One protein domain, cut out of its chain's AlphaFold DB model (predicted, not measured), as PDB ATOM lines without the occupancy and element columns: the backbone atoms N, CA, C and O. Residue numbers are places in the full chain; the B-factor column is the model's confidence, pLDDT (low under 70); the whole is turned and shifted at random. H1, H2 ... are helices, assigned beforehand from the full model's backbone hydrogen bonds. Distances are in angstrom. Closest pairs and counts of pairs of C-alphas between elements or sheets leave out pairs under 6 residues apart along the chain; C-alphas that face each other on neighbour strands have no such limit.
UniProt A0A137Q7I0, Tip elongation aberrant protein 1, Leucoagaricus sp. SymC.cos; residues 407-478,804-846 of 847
ATOM      1  N   ARG A 407     -14.260 -26.542  12.081       57.72
ATOM      2  CA  ARG A 407     -15.190 -27.155  11.123       57.72
ATOM      3  C   ARG A 407     -16.376 -26.238  10.799       57.72
ATOM      4  O   ARG A 407     -16.717 -26.095   9.625       57.72
ATOM      5  N   ASP A 408     -16.984 -25.613  11.803       57.59
ATOM      6  CA  ASP A 408     -18.176 -24.771  11.629       57.59
ATOM      7  C   ASP A 408     -17.853 -23.441  10.917       57.59
ATOM      8  O   ASP A 408     -18.558 -23.046   9.989       57.59
ATOM      9  N   ASN A 409     -16.728 -22.797  11.246       59.91
ATOM     10  CA  ASN A 409     -16.242 -21.598  10.552       59.91
ATOM     11  C   ASN A 409     -15.942 -21.881   9.068       59.91
ATOM     12  O   ASN A 409     -16.237 -21.074   8.187       59.91
ATOM     13  N   MET A 410     -15.400 -23.064   8.767       61.88
ATOM     14  CA  MET A 410     -15.171 -23.493   7.386       61.88
ATOM     15  C   MET A 410     -16.476 -23.695   6.606       61.88
ATOM     16  O   MET A 410     -16.539 -23.328   5.431       61.88
ATOM     17  N   LYS A 411     -17.532 -24.220   7.245       65.12
ATOM     18  CA  LYS A 411     -18.866 -24.329   6.629       65.12
ATOM     19  C   LYS A 411     -19.464 -22.956   6.312       65.12
ATOM     20  O   LYS A 411     -19.958 -22.758   5.207       65.12
ATOM     21  N   LEU A 412     -19.358 -22.000   7.237       66.25
ATOM     22  CA  LEU A 412     -19.804 -20.615   7.034       66.25
ATOM     23  C   LEU A 412     -19.096 -19.949   5.845       66.25
ATOM     24  O   LEU A 412     -19.757 -19.416   4.956       66.25
ATOM     25  N   LYS A 413     -17.764 -20.063   5.763       68.50
ATOM     26  CA  LYS A 413     -16.992 -19.544   4.619       68.50
ATOM     27  C   LYS A 413     -17.405 -20.181   3.289       68.50
ATOM     28  O   LYS A 413     -17.485 -19.485   2.278       68.50
ATOM     29  N   ARG A 414     -17.679 -21.492   3.273       74.56
ATOM     30  CA  ARG A 414     -18.200 -22.190   2.084       74.56
ATOM     31  C   ARG A 414     -19.547 -21.614   1.661       74.56
ATOM     32  O   ARG A 414     -19.726 -21.289   0.491       74.56
ATOM     33  N   TRP A 415     -20.464 -21.452   2.610       73.81
ATOM     34  CA  TRP A 415     -21.799 -20.918   2.357       73.81
ATOM     35  C   TRP A 415     -21.743 -19.510   1.751       73.81
ATOM     36  O   TRP A 415     -22.332 -19.265   0.698       73.81
ATOM     37  N   GLU A 416     -20.965 -18.603   2.344       73.56
ATOM     38  CA  GLU A 416     -20.817 -17.236   1.831       73.56
ATOM     39  C   GLU A 416     -20.223 -17.197   0.415       73.56
ATOM     40  O   GLU A 416     -20.628 -16.370  -0.414       73.56
ATOM     41  N   LEU A 417     -19.292 -18.105   0.113       75.25
ATOM     42  CA  LEU A 417     -18.700 -18.230  -1.215       75.25
ATOM     43  C   LEU A 417     -19.743 -18.658  -2.255       75.25
ATOM     44  O   LEU A 417     -19.860 -18.020  -3.302       75.25
ATOM     45  N   ILE A 418     -20.534 -19.688  -1.944       77.50
ATOM     46  CA  ILE A 418     -21.608 -20.192  -2.813       77.50
ATOM     47  C   ILE A 418     -22.652 -19.100  -3.067       77.50
ATOM     48  O   ILE A 418     -22.984 -18.821  -4.220       77.50
ATOM     49  N   VAL A 419     -23.119 -18.429  -2.009       75.12
ATOM     50  CA  VAL A 419     -24.092 -17.327  -2.103       75.12
ATOM     51  C   VAL A 419     -23.578 -16.223  -3.014       75.12
ATOM     52  O   VAL A 419     -24.322 -15.683  -3.833       75.12
ATOM     53  N   THR A 420     -22.300 -15.875  -2.883       73.88
ATOM     54  CA  THR A 420     -21.710 -14.801  -3.677       73.88
ATOM     55  C   THR A 420     -21.580 -15.206  -5.147       73.88
ATOM     56  O   THR A 420     -21.913 -14.401  -6.012       73.88
ATOM     57  N   ILE A 421     -21.184 -16.452  -5.442       76.75
ATOM     58  CA  ILE A 421     -21.162 -16.986  -6.814       76.75
ATOM     59  C   ILE A 421     -22.564 -16.938  -7.427       76.75
ATOM     60  O   ILE A 421     -22.737 -16.402  -8.516       76.75
ATOM     61  N   LEU A 422     -23.581 -17.428  -6.723       76.56
ATOM     62  CA  LEU A 422     -24.958 -17.460  -7.216       76.56
ATOM     63  C   LEU A 422     -25.529 -16.054  -7.454       76.56
ATOM     64  O   LEU A 422     -26.068 -15.801  -8.525       76.56
ATOM     65  N   LYS A 423     -25.353 -15.107  -6.515       73.25
ATOM     66  CA  LYS A 423     -25.742 -13.688  -6.695       73.25
ATOM     67  C   LYS A 423     -25.095 -13.054  -7.917       73.25
ATOM     68  O   LYS A 423     -25.693 -12.193  -8.558       73.25
ATOM     69  N   SER A 424     -23.865 -13.463  -8.191       70.19
ATOM     70  CA  SER A 424     -23.163 -13.111  -9.404       70.19
ATOM     71  C   SER A 424     -23.927 -13.668 -10.611       70.19
ATOM     72  O   SER A 424     -24.391 -12.863 -11.414       70.19
ATOM     73  N   LEU A 425     -24.177 -14.983 -10.687       72.88
ATOM     74  CA  LEU A 425     -24.874 -15.647 -11.807       72.88
ATOM     75  C   LEU A 425     -26.242 -15.034 -12.172       72.88
ATOM     76  O   LEU A 425     -26.582 -15.002 -13.349       72.88
ATOM     77  N   TYR A 426     -26.990 -14.479 -11.211       68.88
ATOM     78  CA  TYR A 426     -28.266 -13.786 -11.478       68.88
ATOM     79  C   TYR A 426     -28.156 -12.568 -12.405       68.88
ATOM     80  O   TYR A 426     -29.163 -12.133 -12.962       68.88
ATOM     81  N   LYS A 427     -26.966 -11.974 -12.535       63.53
ATOM     82  CA  LYS A 427     -26.774 -10.708 -13.252       63.53
ATOM     83  C   LYS A 427     -26.435 -10.868 -14.732       63.53
ATOM     84  O   LYS A 427     -26.512  -9.869 -15.440       63.53
ATOM     85  N   ASP A 428     -26.053 -12.058 -15.201       60.06
ATOM     86  CA  ASP A 428     -25.483 -12.197 -16.544       60.06
ATOM     87  C   ASP A 428     -25.826 -13.534 -17.226       60.06
ATOM     88  O   ASP A 428     -25.714 -14.613 -16.646       60.06
ATOM     89  N   SER A 429     -26.233 -13.468 -18.494       57.97
ATOM     90  CA  SER A 429     -26.710 -14.601 -19.302       57.97
ATOM     91  C   SER A 429     -25.600 -15.349 -20.064       57.97
ATOM     92  O   SER A 429     -25.891 -16.199 -20.903       57.97
ATOM     93  N   SER A 430     -24.329 -15.032 -19.805       61.88
ATOM     94  CA  SER A 430     -23.166 -15.425 -20.617       61.88
ATOM     95  C   SER A 430     -22.572 -16.817 -20.324       61.88
ATOM     96  O   SER A 430     -21.698 -17.272 -21.059       61.88
ATOM     97  N   LEU A 431     -23.078 -17.562 -19.329       65.31
ATOM     98  CA  LEU A 431     -22.597 -18.917 -18.979       65.31
ATOM     99  C   LEU A 431     -22.472 -19.946 -20.125       65.31
ATOM    100  O   LEU A 431     -21.574 -20.790 -20.034       65.31
ATOM    101  N   PRO A 432     -23.311 -19.936 -21.181       61.56
ATOM    102  CA  PRO A 432     -23.211 -20.911 -22.269       61.56
ATOM    103  C   PRO A 432     -21.881 -20.895 -23.044       61.56
ATOM    104  O   PRO A 432     -21.615 -21.837 -23.786       61.56
ATOM    105  N   SER A 433     -21.027 -19.875 -22.880       66.69
ATOM    106  CA  SER A 433     -19.727 -19.794 -23.564       66.69
ATOM    107  C   SER A 433     -18.585 -20.552 -22.871       66.69
ATOM    108  O   SER A 433     -17.473 -20.593 -23.402       66.69
ATOM    109  N   LEU A 434     -18.813 -21.138 -21.688       73.31
ATOM    110  CA  LEU A 434     -17.833 -22.005 -21.027       73.31
ATOM    111  C   LEU A 434     -17.594 -23.277 -21.856       73.31
ATOM    112  O   LEU A 434     -18.539 -23.865 -22.386       73.31
ATOM    113  N   GLN A 435     -16.344 -23.752 -21.916       76.44
ATOM    114  CA  GLN A 435     -15.986 -24.972 -22.650       76.44
ATOM    115  C   GLN A 435     -15.219 -25.997 -21.804       76.44
ATOM    116  O   GLN A 435     -14.429 -25.667 -20.914       76.44
ATOM    117  N   GLY A 436     -15.410 -27.272 -22.150       80.56
ATOM    118  CA  GLY A 436     -14.629 -28.392 -21.635       80.56
ATOM    119  C   GLY A 436     -14.788 -28.611 -20.130       80.56
ATOM    120  O   GLY A 436     -15.890 -28.709 -19.595       80.56
ATOM    121  N   THR A 437     -13.658 -28.732 -19.439       82.06
ATOM    122  CA  THR A 437     -13.616 -29.084 -18.011       82.06
ATOM    123  C   THR A 437     -14.142 -27.979 -17.093       82.06
ATOM    124  O   THR A 437     -14.590 -28.282 -15.991       82.06
ATOM    125  N   ASP A 438     -14.142 -26.727 -17.553       83.56
ATOM    126  CA  ASP A 438     -14.696 -25.596 -16.807       83.56
ATOM    127  C   ASP A 438     -16.242 -25.654 -16.800       83.56
ATOM    128  O   ASP A 438     -16.864 -25.382 -15.774       83.56
ATOM    129  N   THR A 439     -16.871 -26.115 -17.891       84.50
ATOM    130  CA  THR A 439     -18.332 -26.295 -17.947       84.50
ATOM    131  C   THR A 439     -18.814 -27.471 -17.112       84.50
ATOM    132  O   THR A 439     -19.828 -27.353 -16.430       84.50
ATOM    133  N   GLN A 440     -18.076 -28.586 -17.114       87.88
ATOM    134  CA  GLN A 440     -18.387 -29.728 -16.248       87.88
ATOM    135  C   GLN A 440     -18.406 -29.308 -14.774       87.88
ATOM    136  O   GLN A 440     -19.342 -29.634 -14.055       87.88
ATOM    137  N   MET A 441     -17.408 -28.530 -14.345       87.62
ATOM    138  CA  MET A 441     -17.323 -28.040 -12.969       87.62
ATOM    139  C   MET A 441     -18.494 -27.126 -12.598       87.62
ATOM    140  O   MET A 441     -18.989 -27.202 -11.479       87.62
ATOM    141  N   MET A 442     -18.953 -26.287 -13.531       86.56
ATOM    142  CA  MET A 442     -20.138 -25.454 -13.326       86.56
ATOM    143  C   MET A 442     -21.414 -26.294 -13.205       86.56
ATOM    144  O   MET A 442     -22.227 -26.040 -12.325       86.56
ATOM    145  N   VAL A 443     -21.590 -27.301 -14.064       89.12
ATOM    146  CA  VAL A 443     -22.746 -28.211 -14.009       89.12
ATOM    147  C   VAL A 443     -22.773 -28.994 -12.699       89.12
ATOM    148  O   VAL A 443     -23.822 -29.063 -12.063       89.12
ATOM    149  N   ASP A 444     -21.623 -29.506 -12.261       89.19
ATOM    150  CA  ASP A 444     -21.495 -30.199 -10.979       89.19
ATOM    151  C   ASP A 444     -21.779 -29.245  -9.796       89.19
ATOM    152  O   ASP A 444     -22.485 -29.613  -8.862       89.19
ATOM    153  N   PHE A 445     -21.306 -27.992  -9.857       88.50
ATOM    154  CA  PHE A 445     -21.573 -26.967  -8.838       88.50
ATOM    155  C   PHE A 445     -23.060 -26.596  -8.742       88.50
ATOM    156  O   PHE A 445     -23.620 -26.553  -7.651       88.50
ATOM    157  N   LEU A 446     -23.719 -26.326  -9.874       88.38
ATOM    158  CA  LEU A 446     -25.141 -25.969  -9.893       88.38
ATOM    159  C   LEU A 446     -26.013 -27.120  -9.383       88.38
ATOM    160  O   LEU A 446     -27.009 -26.883  -8.701       88.38
ATOM    161  N   ALA A 447     -25.628 -28.357  -9.695       88.25
ATOM    162  CA  ALA A 447     -26.290 -29.536  -9.173       88.25
ATOM    163  C   ALA A 447     -26.139 -29.673  -7.648       88.25
ATOM    164  O   ALA A 447     -27.139 -29.857  -6.960       88.25
ATOM    165  N   GLU A 448     -24.928 -29.490  -7.108       85.69
ATOM    166  CA  GLU A 448     -24.679 -29.496  -5.657       85.69
ATOM    167  C   GLU A 448     -25.563 -28.472  -4.925       85.69
ATOM    168  O   GLU A 448     -26.193 -28.777  -3.911       85.69
ATOM    169  N   VAL A 449     -25.666 -27.256  -5.471       85.00
ATOM    170  CA  VAL A 449     -26.520 -26.201  -4.908       85.00
ATOM    171  C   VAL A 449     -27.991 -26.627  -4.867       85.00
ATOM    172  O   VAL A 449     -28.685 -26.335  -3.895       85.00
ATOM    173  N   LEU A 450     -28.485 -27.317  -5.899       84.19
ATOM    174  CA  LEU A 450     -29.881 -27.761  -5.976       84.19
ATOM    175  C   LEU A 450     -30.221 -28.897  -5.007       84.19
ATOM    176  O   LEU A 450     -31.394 -29.041  -4.638       84.19
ATOM    177  N   GLU A 451     -29.227 -29.689  -4.615       78.50
ATOM    178  CA  GLU A 451     -29.368 -30.760  -3.624       78.50
ATOM    179  C   GLU A 451     -29.285 -30.234  -2.185       78.50
ATOM    180  O   GLU A 451     -29.873 -30.813  -1.272       78.50
ATOM    181  N   SER A 452     -28.638 -29.089  -1.974       73.19
ATOM    182  CA  SER A 452     -28.517 -28.479  -0.655       73.19
ATOM    183  C   SER A 452     -29.683 -27.542  -0.332       73.19
ATOM    184  O   SER A 452     -29.687 -26.365  -0.700       73.19
ATOM    185  N   GLN A 453     -30.651 -28.033   0.447       60.69
ATOM    186  CA  GLN A 453     -31.798 -27.234   0.905       60.69
ATOM    187  C   GLN A 453     -31.391 -25.978   1.703       60.69
ATOM    188  O   GLN A 453     -32.074 -24.963   1.617       60.69
ATOM    189  N   GLU A 454     -30.252 -26.002   2.404       64.00
ATOM    190  CA  GLU A 454     -29.723 -24.857   3.173       64.00
ATOM    191  C   GLU A 454     -29.181 -23.706   2.295       64.00
ATOM    192  O   GLU A 454     -28.920 -22.608   2.792       64.00
ATOM    193  N   LEU A 455     -28.976 -23.949   0.993       63.69
ATOM    194  CA  LEU A 455     -28.345 -23.002   0.062       63.69
ATOM    195  C   LEU A 455     -29.344 -22.266  -0.847       63.69
ATOM    196  O   LEU A 455     -28.948 -21.332  -1.543       63.69
ATOM    197  N   LEU A 456     -30.625 -22.650  -0.844       64.56
ATOM    198  CA  LEU A 456     -31.662 -22.067  -1.700       64.56
ATOM    199  C   LEU A 456     -32.534 -21.077  -0.914       64.56
ATOM    200  O   LEU A 456     -33.146 -21.440   0.084       64.56
ATOM    201  N   TRP A 457     -32.628 -19.828  -1.382       65.69
ATOM    202  CA  TRP A 457     -33.359 -18.765  -0.668       65.69
ATOM    203  C   TRP A 457     -34.857 -18.719  -0.985       65.69
ATOM    204  O   TRP A 457     -35.640 -18.226  -0.174       65.69
ATOM    205  N   SER A 458     -35.276 -19.224  -2.152       76.19
ATOM    206  CA  SER A 458     -36.682 -19.255  -2.565       76.19
ATOM    207  C   SER A 458     -36.968 -20.280  -3.674       76.19
ATOM    208  O   SER A 458     -36.076 -20.738  -4.393       76.19
ATOM    209  N   ASN A 459     -38.253 -20.587  -3.887       74.81
ATOM    210  CA  ASN A 459     -38.708 -21.393  -5.029       74.81
ATOM    211  C   ASN A 459     -38.409 -20.730  -6.387       74.81
ATOM    212  O   ASN A 459     -38.239 -21.428  -7.386       74.81
ATOM    213  N   ALA A 460     -38.348 -19.394  -6.444       77.25
ATOM    214  CA  ALA A 460     -37.964 -18.680  -7.659       77.25
ATOM    215  C   ALA A 460     -36.483 -18.911  -7.984       77.25
ATOM    216  O   ALA A 460     -36.155 -19.208  -9.133       77.25
ATOM    217  N   ASP A 461     -35.627 -18.884  -6.961       77.69
ATOM    218  CA  ASP A 461     -34.195 -19.126  -7.121       77.69
ATOM    219  C   ASP A 461     -33.911 -20.560  -7.561       77.69
ATOM    220  O   ASP A 461     -33.141 -20.798  -8.491       77.69
ATOM    221  N   ARG A 462     -34.609 -21.527  -6.953       81.81
ATOM    222  CA  ARG A 462     -34.526 -22.935  -7.350       81.81
ATOM    223  C   ARG A 462     -34.858 -23.118  -8.833       81.81
ATOM    224  O   ARG A 462     -34.121 -23.800  -9.537       81.81
ATOM    225  N   ARG A 463     -35.933 -22.488  -9.327       79.50
ATOM    226  CA  ARG A 463     -36.306 -22.539 -10.754       79.50
ATOM    227  C   ARG A 463     -35.249 -21.905 -11.654       79.50
ATOM    228  O   ARG A 463     -34.950 -22.460 -12.706       79.50
ATOM    229  N   HIS A 464     -34.681 -20.772 -11.245       81.94
ATOM    230  CA  HIS A 464     -33.632 -20.108 -12.013       81.94
ATOM    231  C   HIS A 464     -32.376 -20.981 -12.131       81.94
ATOM    232  O   HIS A 464     -31.862 -21.181 -13.230       81.94
ATOM    233  N   ILE A 465     -31.923 -21.568 -11.019       86.31
ATOM    234  CA  ILE A 465     -30.752 -22.453 -10.991       86.31
ATOM    235  C   ILE A 465     -31.014 -23.735 -11.798       86.31
ATOM    236  O   ILE A 465     -30.131 -24.175 -12.531       86.31
ATOM    237  N   LEU A 466     -32.224 -24.304 -11.731       85.25
ATOM    238  CA  LEU A 466     -32.634 -25.441 -12.568       85.25
ATOM    239  C   LEU A 466     -32.574 -25.113 -14.066       85.25
ATOM    240  O   LEU A 466     -32.047 -25.905 -14.848       85.25
ATOM    241  N   ASP A 467     -33.082 -23.949 -14.476       82.88
ATOM    242  CA  ASP A 467     -33.023 -23.514 -15.874       82.88
ATOM    243  C   ASP A 467     -31.579 -23.258 -16.329       82.88
ATOM    244  O   ASP A 467     -31.205 -23.642 -17.441       82.88
ATOM    245  N   LEU A 468     -30.742 -22.686 -15.456       85.44
ATOM    246  CA  LEU A 468     -29.323 -22.484 -15.731       85.44
ATOM    247  C   LEU A 468     -28.589 -23.820 -15.887       85.44
ATOM    248  O   LEU A 468     -27.900 -24.020 -16.885       85.44
ATOM    249  N   LEU A 469     -28.798 -24.760 -14.959       87.88
ATOM    250  CA  LEU A 469     -28.262 -26.118 -15.041       87.88
ATOM    251  C   LEU A 469     -28.663 -26.775 -16.365       87.88
ATOM    252  O   LEU A 469     -27.795 -27.262 -17.091       87.88
ATOM    253  N   ARG A 470     -29.957 -26.734 -16.717       85.44
ATOM    254  CA  ARG A 470     -30.478 -27.293 -17.972       85.44
ATOM    255  C   ARG A 470     -29.776 -26.690 -19.186       85.44
ATOM    256  O   ARG A 470     -29.294 -27.433 -20.041       85.44
ATOM    257  N   LYS A 471     -29.711 -25.357 -19.277       82.38
ATOM    258  CA  LYS A 471     -29.103 -24.638 -20.410       82.38
ATOM    259  C   LYS A 471     -27.609 -24.929 -20.536       82.38
ATOM    260  O   LYS A 471     -27.145 -25.241 -21.632       82.38
ATOM    261  N   THR A 472     -26.868 -24.878 -19.431       84.81
ATOM    262  CA  THR A 472     -25.416 -25.098 -19.415       84.81
ATOM    263  C   THR A 472     -25.062 -26.550 -19.742       84.81
ATOM    264  O   THR A 472     -24.209 -26.788 -20.600       84.81
ATOM    265  N   ALA A 473     -25.759 -27.521 -19.142       86.00
ATOM    266  CA  ALA A 473     -25.583 -28.941 -19.445       86.00
ATOM    267  C   ALA A 473     -25.929 -29.265 -20.908       86.00
ATOM    268  O   ALA A 473     -25.186 -29.987 -21.575       86.00
ATOM    269  N   LYS A 474     -27.008 -28.673 -21.445       82.44
ATOM    270  CA  LYS A 474     -27.405 -28.819 -22.856       82.44
ATOM    271  C   LYS A 474     -26.363 -28.247 -23.818       82.44
ATOM    272  O   LYS A 474     -26.004 -28.926 -24.772       82.44
ATOM    273  N   SER A 475     -25.877 -27.031 -23.559       78.81
ATOM    274  CA  SER A 475     -24.927 -26.314 -24.425       78.81
ATOM    275  C   SER A 475     -23.582 -27.027 -24.549       78.81
ATOM    276  O   SER A 475     -23.006 -27.092 -25.631       78.81
ATOM    277  N   ALA A 476     -23.068 -27.564 -23.443       77.50
ATOM    278  CA  ALA A 476     -21.761 -28.221 -23.421       77.50
ATOM    279  C   ALA A 476     -21.830 -29.744 -23.532       77.50
ATOM    280  O   ALA A 476     -20.790 -30.402 -23.543       77.50
ATOM    281  N   HIS A 477     -23.037 -30.301 -23.623       79.81
ATOM    282  CA  HIS A 477     -23.269 -31.735 -23.698       79.81
ATOM    283  C   HIS A 477     -22.621 -32.520 -22.542       79.81
ATOM    284  O   HIS A 477     -22.042 -33.592 -22.741       79.81
ATOM    285  N   VAL A 478     -22.693 -31.966 -21.330       83.56
ATOM    286  CA  VAL A 478     -22.119 -32.536 -20.099       83.56
ATOM    287  C   VAL A 478     -23.211 -32.789 -19.072       83.56
ATOM    288  O   VAL A 478     -24.139 -31.994 -18.940       83.56
ATOM    289  N   GLU A 804     -20.042 -38.633  -4.332       64.00
ATOM    290  CA  GLU A 804     -19.868 -37.216  -4.077       64.00
ATOM    291  C   GLU A 804     -18.910 -36.576  -5.081       64.00
ATOM    292  O   GLU A 804     -17.769 -37.014  -5.255       64.00
ATOM    293  N   VAL A 805     -19.351 -35.499  -5.729       68.31
ATOM    294  CA  VAL A 805     -18.511 -34.761  -6.672       68.31
ATOM    295  C   VAL A 805     -17.759 -33.664  -5.933       68.31
ATOM    296  O   VAL A 805     -18.317 -32.910  -5.141       68.31
ATOM    297  N   LYS A 806     -16.446 -33.595  -6.159       71.12
ATOM    298  CA  LYS A 806     -15.586 -32.573  -5.564       71.12
ATOM    299  C   LYS A 806     -15.584 -31.322  -6.441       71.12
ATOM    300  O   LYS A 806     -15.060 -31.360  -7.556       71.12
ATOM    301  N   ILE A 807     -16.103 -30.217  -5.914       79.69
ATOM    302  CA  ILE A 807     -16.023 -28.910  -6.568       79.69
ATOM    303  C   ILE A 807     -14.714 -28.225  -6.180       79.69
ATOM    304  O   ILE A 807     -14.377 -28.098  -5.007       79.69
ATOM    305  N   ASP A 808     -13.949 -27.787  -7.179       79.62
ATOM    306  CA  ASP A 808     -12.780 -26.938  -6.960       79.62
ATOM    307  C   ASP A 808     -13.189 -25.471  -7.107       79.62
ATOM    308  O   ASP A 808     -13.188 -24.909  -8.204       79.62
ATOM    309  N   TYR A 809     -13.510 -24.828  -5.984       76.88
ATOM    310  CA  TYR A 809     -13.984 -23.444  -5.985       76.88
ATOM    311  C   TYR A 809     -12.937 -22.449  -6.512       76.88
ATOM    312  O   TYR A 809     -13.291 -21.425  -7.096       76.88
ATOM    313  N   SER A 810     -11.640 -22.757  -6.370       75.19
ATOM    314  CA  SER A 810     -10.566 -21.897  -6.891       75.19
ATOM    315  C   SER A 810     -10.586 -21.872  -8.417       75.19
ATOM    316  O   SER A 810     -10.422 -20.822  -9.044       75.19
ATOM    317  N   ARG A 811     -10.806 -23.040  -9.021       77.88
ATOM    318  CA  ARG A 811     -10.899 -23.188 -10.468       77.88
ATOM    319  C   ARG A 811     -12.238 -22.690 -11.015       77.88
ATOM    320  O   ARG A 811     -12.240 -22.053 -12.066       77.88
ATOM    321  N   LEU A 812     -13.335 -22.898 -10.287       79.31
ATOM    322  CA  LEU A 812     -14.661 -22.376 -10.632       79.31
ATOM    323  C   LEU A 812     -14.644 -20.843 -10.761       79.31
ATOM    324  O   LEU A 812     -15.107 -20.296 -11.759       79.31
ATOM    325  N   LEU A 813     -14.026 -20.143  -9.807       75.50
ATOM    326  CA  LEU A 813     -13.864 -18.685  -9.866       75.50
ATOM    327  C   LEU A 813     -12.976 -18.229 -11.026       75.50
ATOM    328  O   LEU A 813     -13.242 -17.204 -11.657       75.50
ATOM    329  N   PHE A 814     -11.914 -18.979 -11.330       75.31
ATOM    330  CA  PHE A 814     -11.073 -18.690 -12.490       75.31
ATOM    331  C   PHE A 814     -11.845 -18.852 -13.805       75.31
ATOM    332  O   PHE A 814     -11.703 -18.016 -14.694       75.31
ATOM    333  N   ALA A 815     -12.679 -19.889 -13.915       74.25
ATOM    334  CA  ALA A 815     -13.553 -20.095 -15.063       74.25
ATOM    335  C   ALA A 815     -14.555 -18.944 -15.218       74.25
ATOM    336  O   ALA A 815     -14.683 -18.407 -16.315       74.25
ATOM    337  N   LEU A 816     -15.185 -18.498 -14.125       74.19
ATOM    338  CA  LEU A 816     -16.112 -17.363 -14.135       74.19
ATOM    339  C   LEU A 816     -15.443 -16.076 -14.643       74.19
ATOM    340  O   LEU A 816     -15.982 -15.415 -15.524       74.19
ATOM    341  N   ARG A 817     -14.216 -15.765 -14.207       72.50
ATOM    342  CA  ARG A 817     -13.467 -14.594 -14.710       72.50
ATOM    343  C   ARG A 817     -13.274 -14.577 -16.230       72.50
ATOM    344  O   ARG A 817     -13.219 -13.497 -16.807       72.50
ATOM    345  N   LYS A 818     -13.161 -15.742 -16.883       70.06
ATOM    346  CA  LYS A 818     -12.997 -15.824 -18.348       70.06
ATOM    347  C   LYS A 818     -14.239 -15.373 -19.113       70.06
ATOM    348  O   LYS A 818     -14.127 -15.040 -20.286       70.06
ATOM    349  N   VAL A 819     -15.398 -15.371 -18.459       67.31
ATOM    350  CA  VAL A 819     -16.688 -14.995 -19.051       67.31
ATOM    351  C   VAL A 819     -17.079 -13.562 -18.680       67.31
ATOM    352  O   VAL A 819     -18.254 -13.227 -18.624       67.31
ATOM    353  N   SER A 820     -16.086 -12.714 -18.388       56.41
ATOM    354  CA  SER A 820     -16.267 -11.316 -17.965       56.41
ATOM    355  C   SER A 820     -17.076 -11.138 -16.673       56.41
ATOM    356  O   SER A 820     -17.609 -10.061 -16.419       56.41
ATOM    357  N   PHE A 821     -17.124 -12.162 -15.814       62.00
ATOM    358  CA  PHE A 821     -17.772 -12.064 -14.508       62.00
ATOM    359  C   PHE A 821     -16.947 -11.203 -13.549       62.00
ATOM    360  O   PHE A 821     -15.790 -11.534 -13.259       62.00
ATOM    361  N   ASP A 822     -17.543 -10.140 -12.999       60.22
ATOM    362  CA  ASP A 822     -16.885  -9.311 -11.989       60.22
ATOM    363  C   ASP A 822     -16.707 -10.091 -10.675       60.22
ATOM    364  O   ASP A 822     -17.580 -10.169  -9.811       60.22
ATOM    365  N   CYS A 823     -15.534 -10.708 -10.544       57.56
ATOM    366  CA  CYS A 823     -15.115 -11.437  -9.354       57.56
ATOM    367  C   CYS A 823     -14.274 -10.568  -8.402       57.56
ATOM    368  O   CYS A 823     -13.617 -11.117  -7.515       57.56
ATOM    369  N   SER A 824     -14.221  -9.243  -8.586       59.78
ATOM    370  CA  SER A 824     -13.407  -8.346  -7.749       59.78
ATOM    371  C   SER A 824     -13.847  -8.388  -6.280       59.78
ATOM    372  O   SER A 824     -13.020  -8.597  -5.393       59.78
ATOM    373  N   LEU A 825     -15.161  -8.344  -6.042       55.84
ATOM    374  CA  LEU A 825     -15.807  -8.470  -4.729       55.84
ATOM    375  C   LEU A 825     -15.611  -9.843  -4.062       55.84
ATOM    376  O   LEU A 825     -15.667  -9.957  -2.840       55.84
ATOM    377  N   LEU A 826     -15.394 -10.895  -4.856       58.53
ATOM    378  CA  LEU A 826     -15.138 -12.257  -4.374       58.53
ATOM    379  C   LEU A 826     -13.690 -12.422  -3.904       58.53
ATOM    380  O   LEU A 826     -13.434 -13.075  -2.898       58.53
ATOM    381  N   VAL A 827     -12.748 -11.810  -4.622       59.66
ATOM    382  CA  VAL A 827     -11.315 -11.888  -4.305       59.66
ATOM    383  C   VAL A 827     -10.911 -10.936  -3.186       59.66
ATOM    384  O   VAL A 827      -9.962 -11.239  -2.470       59.66
ATOM    385  N   SER A 828     -11.647  -9.841  -2.981       57.00
ATOM    386  CA  SER A 828     -11.472  -8.999  -1.793       57.00
ATOM    387  C   SER A 828     -12.010  -9.656  -0.517       57.00
ATOM    388  O   SER A 828     -11.453  -9.437   0.553       57.00
ATOM    389  N   LYS A 829     -13.061 -10.483  -0.615       58.75
ATOM    390  CA  LYS A 829     -13.658 -11.179   0.538       58.75
ATOM    391  C   LYS A 829     -12.991 -12.508   0.892       58.75
ATOM    392  O   LYS A 829     -12.980 -12.872   2.063       58.75
ATOM    393  N   PHE A 830     -12.442 -13.231  -0.088       62.53
ATOM    394  CA  PHE A 830     -11.858 -14.557   0.127       62.53
ATOM    395  C   PHE A 830     -10.437 -14.654  -0.419       62.53
ATOM    396  O   PHE A 830     -10.184 -14.437  -1.607       62.53
ATOM    397  N   THR A 831      -9.498 -15.068   0.434       67.31
ATOM    398  CA  THR A 831      -8.111 -15.289   0.013       67.31
ATOM    399  C   THR A 831      -7.963 -16.621  -0.731       67.31
ATOM    400  O   THR A 831      -8.744 -17.561  -0.558       67.31
ATOM    401  N   LYS A 832      -6.891 -16.774  -1.527       63.12
ATOM    402  CA  LYS A 832      -6.535 -18.075  -2.138       63.12
ATOM    403  C   LYS A 832      -6.359 -19.190  -1.096       63.12
ATOM    404  O   LYS A 832      -6.542 -20.362  -1.423       63.12
ATOM    405  N   ALA A 833      -5.964 -18.845   0.130       60.03
ATOM    406  CA  ALA A 833      -5.817 -19.801   1.220       60.03
ATOM    407  C   ALA A 833      -7.182 -20.275   1.736       60.03
ATOM    408  O   ALA A 833      -7.347 -21.474   1.951       60.03
ATOM    409  N   ASP A 834      -8.161 -19.372   1.852       62.38
ATOM    410  CA  ASP A 834      -9.533 -19.719   2.240       62.38
ATOM    411  C   ASP A 834     -10.155 -20.692   1.236       62.38
ATOM    412  O   ASP A 834     -10.603 -21.762   1.631       62.38
ATOM    413  N   MET A 835     -10.065 -20.399  -0.067       65.19
ATOM    414  CA  MET A 835     -10.619 -21.269  -1.119       65.19
ATOM    415  C   MET A 835      -9.998 -22.676  -1.113       65.19
ATOM    416  O   MET A 835     -10.696 -23.674  -1.283       65.19
ATOM    417  N   ARG A 836      -8.679 -22.778  -0.888       66.44
ATOM    418  CA  ARG A 836      -7.988 -24.075  -0.774       66.44
ATOM    419  C   ARG A 836      -8.419 -24.852   0.462       66.44
ATOM    420  O   ARG A 836      -8.541 -26.070   0.387       66.44
ATOM    421  N   ARG A 837      -8.639 -24.170   1.588       62.78
ATOM    422  CA  ARG A 837      -9.130 -24.815   2.810       62.78
ATOM    423  C   ARG A 837     -10.562 -25.307   2.629       62.78
ATOM    424  O   ARG A 837     -10.857 -26.403   3.088       62.78
ATOM    425  N   THR A 838     -11.418 -24.570   1.918       64.25
ATOM    426  CA  THR A 838     -12.783 -25.021   1.599       64.25
ATOM    427  C   THR A 838     -12.744 -26.316   0.787       64.25
ATOM    428  O   THR A 838     -13.376 -27.297   1.166       64.25
ATOM    429  N   ASN A 839     -11.878 -26.371  -0.234       63.84
ATOM    430  CA  ASN A 839     -11.643 -27.581  -1.028       63.84
ATOM    431  C   ASN A 839     -11.113 -28.777  -0.196       63.84
ATOM    432  O   ASN A 839     -11.354 -29.922  -0.571       63.84
ATOM    433  N   GLN A 840     -10.359 -28.536   0.888       61.38
ATOM    434  CA  GLN A 840      -9.799 -29.575   1.777       61.38
ATOM    435  C   GLN A 840     -10.780 -30.036   2.864       61.38
ATOM    436  O   GLN A 840     -10.741 -31.191   3.280       61.38
ATOM    437  N   GLN A 841     -11.664 -29.157   3.342       58.66
ATOM    438  CA  GLN A 841     -12.704 -29.530   4.305       58.66
ATOM    439  C   GLN A 841     -13.664 -30.562   3.702       58.66
ATOM    440  O   GLN A 841     -14.081 -31.499   4.384       58.66
ATOM    441  N   ASP A 842     -13.934 -30.426   2.407       52.12
ATOM    442  CA  ASP A 842     -14.689 -31.401   1.635       52.12
ATOM    443  C   ASP A 842     -13.954 -32.739   1.521       52.12
ATOM    444  O   ASP A 842     -14.600 -33.767   1.487       52.12
ATOM    445  N   GLU A 843     -12.623 -32.805   1.552       50.94
ATOM    446  CA  GLU A 843     -11.929 -34.105   1.605       50.94
ATOM    447  C   GLU A 843     -12.091 -34.799   2.966       50.94
ATOM    448  O   GLU A 843     -12.071 -36.024   3.043       50.94
ATOM    449  N   ARG A 844     -12.264 -34.026   4.048       46.78
ATOM    450  CA  ARG A 844     -12.297 -34.533   5.432       46.78
ATOM    451  C   ARG A 844     -13.680 -34.881   5.961       46.78
ATOM    452  O   ARG A 844     -13.769 -35.710   6.853       46.78
ATOM    453  N   ASN A 845     -14.740 -34.241   5.476       47.34
ATOM    454  CA  ASN A 845     -16.106 -34.597   5.881       47.34
ATOM    455  C   ASN A 845     -16.601 -35.893   5.206       47.34
ATOM    456  O   ASN A 845     -17.624 -36.428   5.622       47.34
ATOM    457  N   LYS A 846     -15.881 -36.380   4.185       44.72
ATOM    458  CA  LYS A 846     -16.259 -37.512   3.323       44.72
ATOM    459  C   LYS A 846     -15.504 -38.819   3.633       44.72
ATOM    460  O   LYS A 846     -15.792 -39.835   3.009       44.72
TER     461      LYS A 846
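This is residues 407 to 478 and 804 to 846 of the 847 residues of the protein "Tip elongation aberrant protein 1" of Leucoagaricus sp. SymC.cos (UniProt A0A137Q7I0). Picture a compact body of mostly crossed helices: at one end H2 and H3 fold back on each other as a helical hairpin, and at the other end H6 crosses the first part of the long helix H1. H4 bridges the two ends, touching H2 and H6, while the short H5 sits by H1. The printed part has 115 residues with six named helices, H1 to H6 in order along the chain, and no named strand; the class is all helix. The whole is compact, with a radius of gyration of the C-alphas of 13.5 A, and its C-alphas span 36 by 28 by 23 A.

Begin with H1, residues 407 to 425, the longest helix. With residues 407 to 414 alone it touches H6, residues 832 to 844; look at the closest C-alphas, those of Arg 414 and Thr 838, 6.1 A apart, at a steep tilt of 63 degrees, opposite ways. H5, residues 824 to 829, is close but not clearly touching H1, with the C-alphas of Thr 420 and Leu 826 closest at 7.1 A. From H6, go to H4, residues 809 to 818, which touches it at a steep tilt of 46 degrees, the C-alphas of Ser 810 and Met 835 closest at 5.8 A. H4 also touches H2, residues 437 to 451, through residues 438 to 442 of H2 alone, at a steep tilt of 59 degrees; the closest C-alphas are those of Asp 438 and Ala 815, 5.9 A. H2 and H3, residues 459 to 476, form a hairpin at a shallow tilt of 25 degrees, with the C-alphas of Val 443 and Leu 469 closest at 6.0 A. H1 is near H2, H3 and H4, while H3 and H6 are apart. In H1 to H5 every O i to N i+4 pair is within hydrogen-bond range, and in H6 8 of 9 are.

Find C-alpha 407 at (-15.190, -27.155, 11.123); from there H1 runs 27.4 A to C-alpha 425. H2 is 21.4 A long, and H3, 25.9 A, ends at C-alpha 476, (-21.761, -28.221, -23.421). H4 measures 14.6 A, H5 8.8 A, and H6 19.0 A, ending at C-alpha 844, (-12.297, -34.533, 5.432).

The C-alphas farthest apart are those of Arg 407 and Ser 475, 36.9 A. Residues 479 to 803 are not printed; look across this cut and C-alphas 478 and 804 are 16.8 A apart. The link from H1 to H2 is long. Mean pLDDT of the printed part is 71.6, and 50 residues are under 70, among them 426 to 433 and 819 to 846.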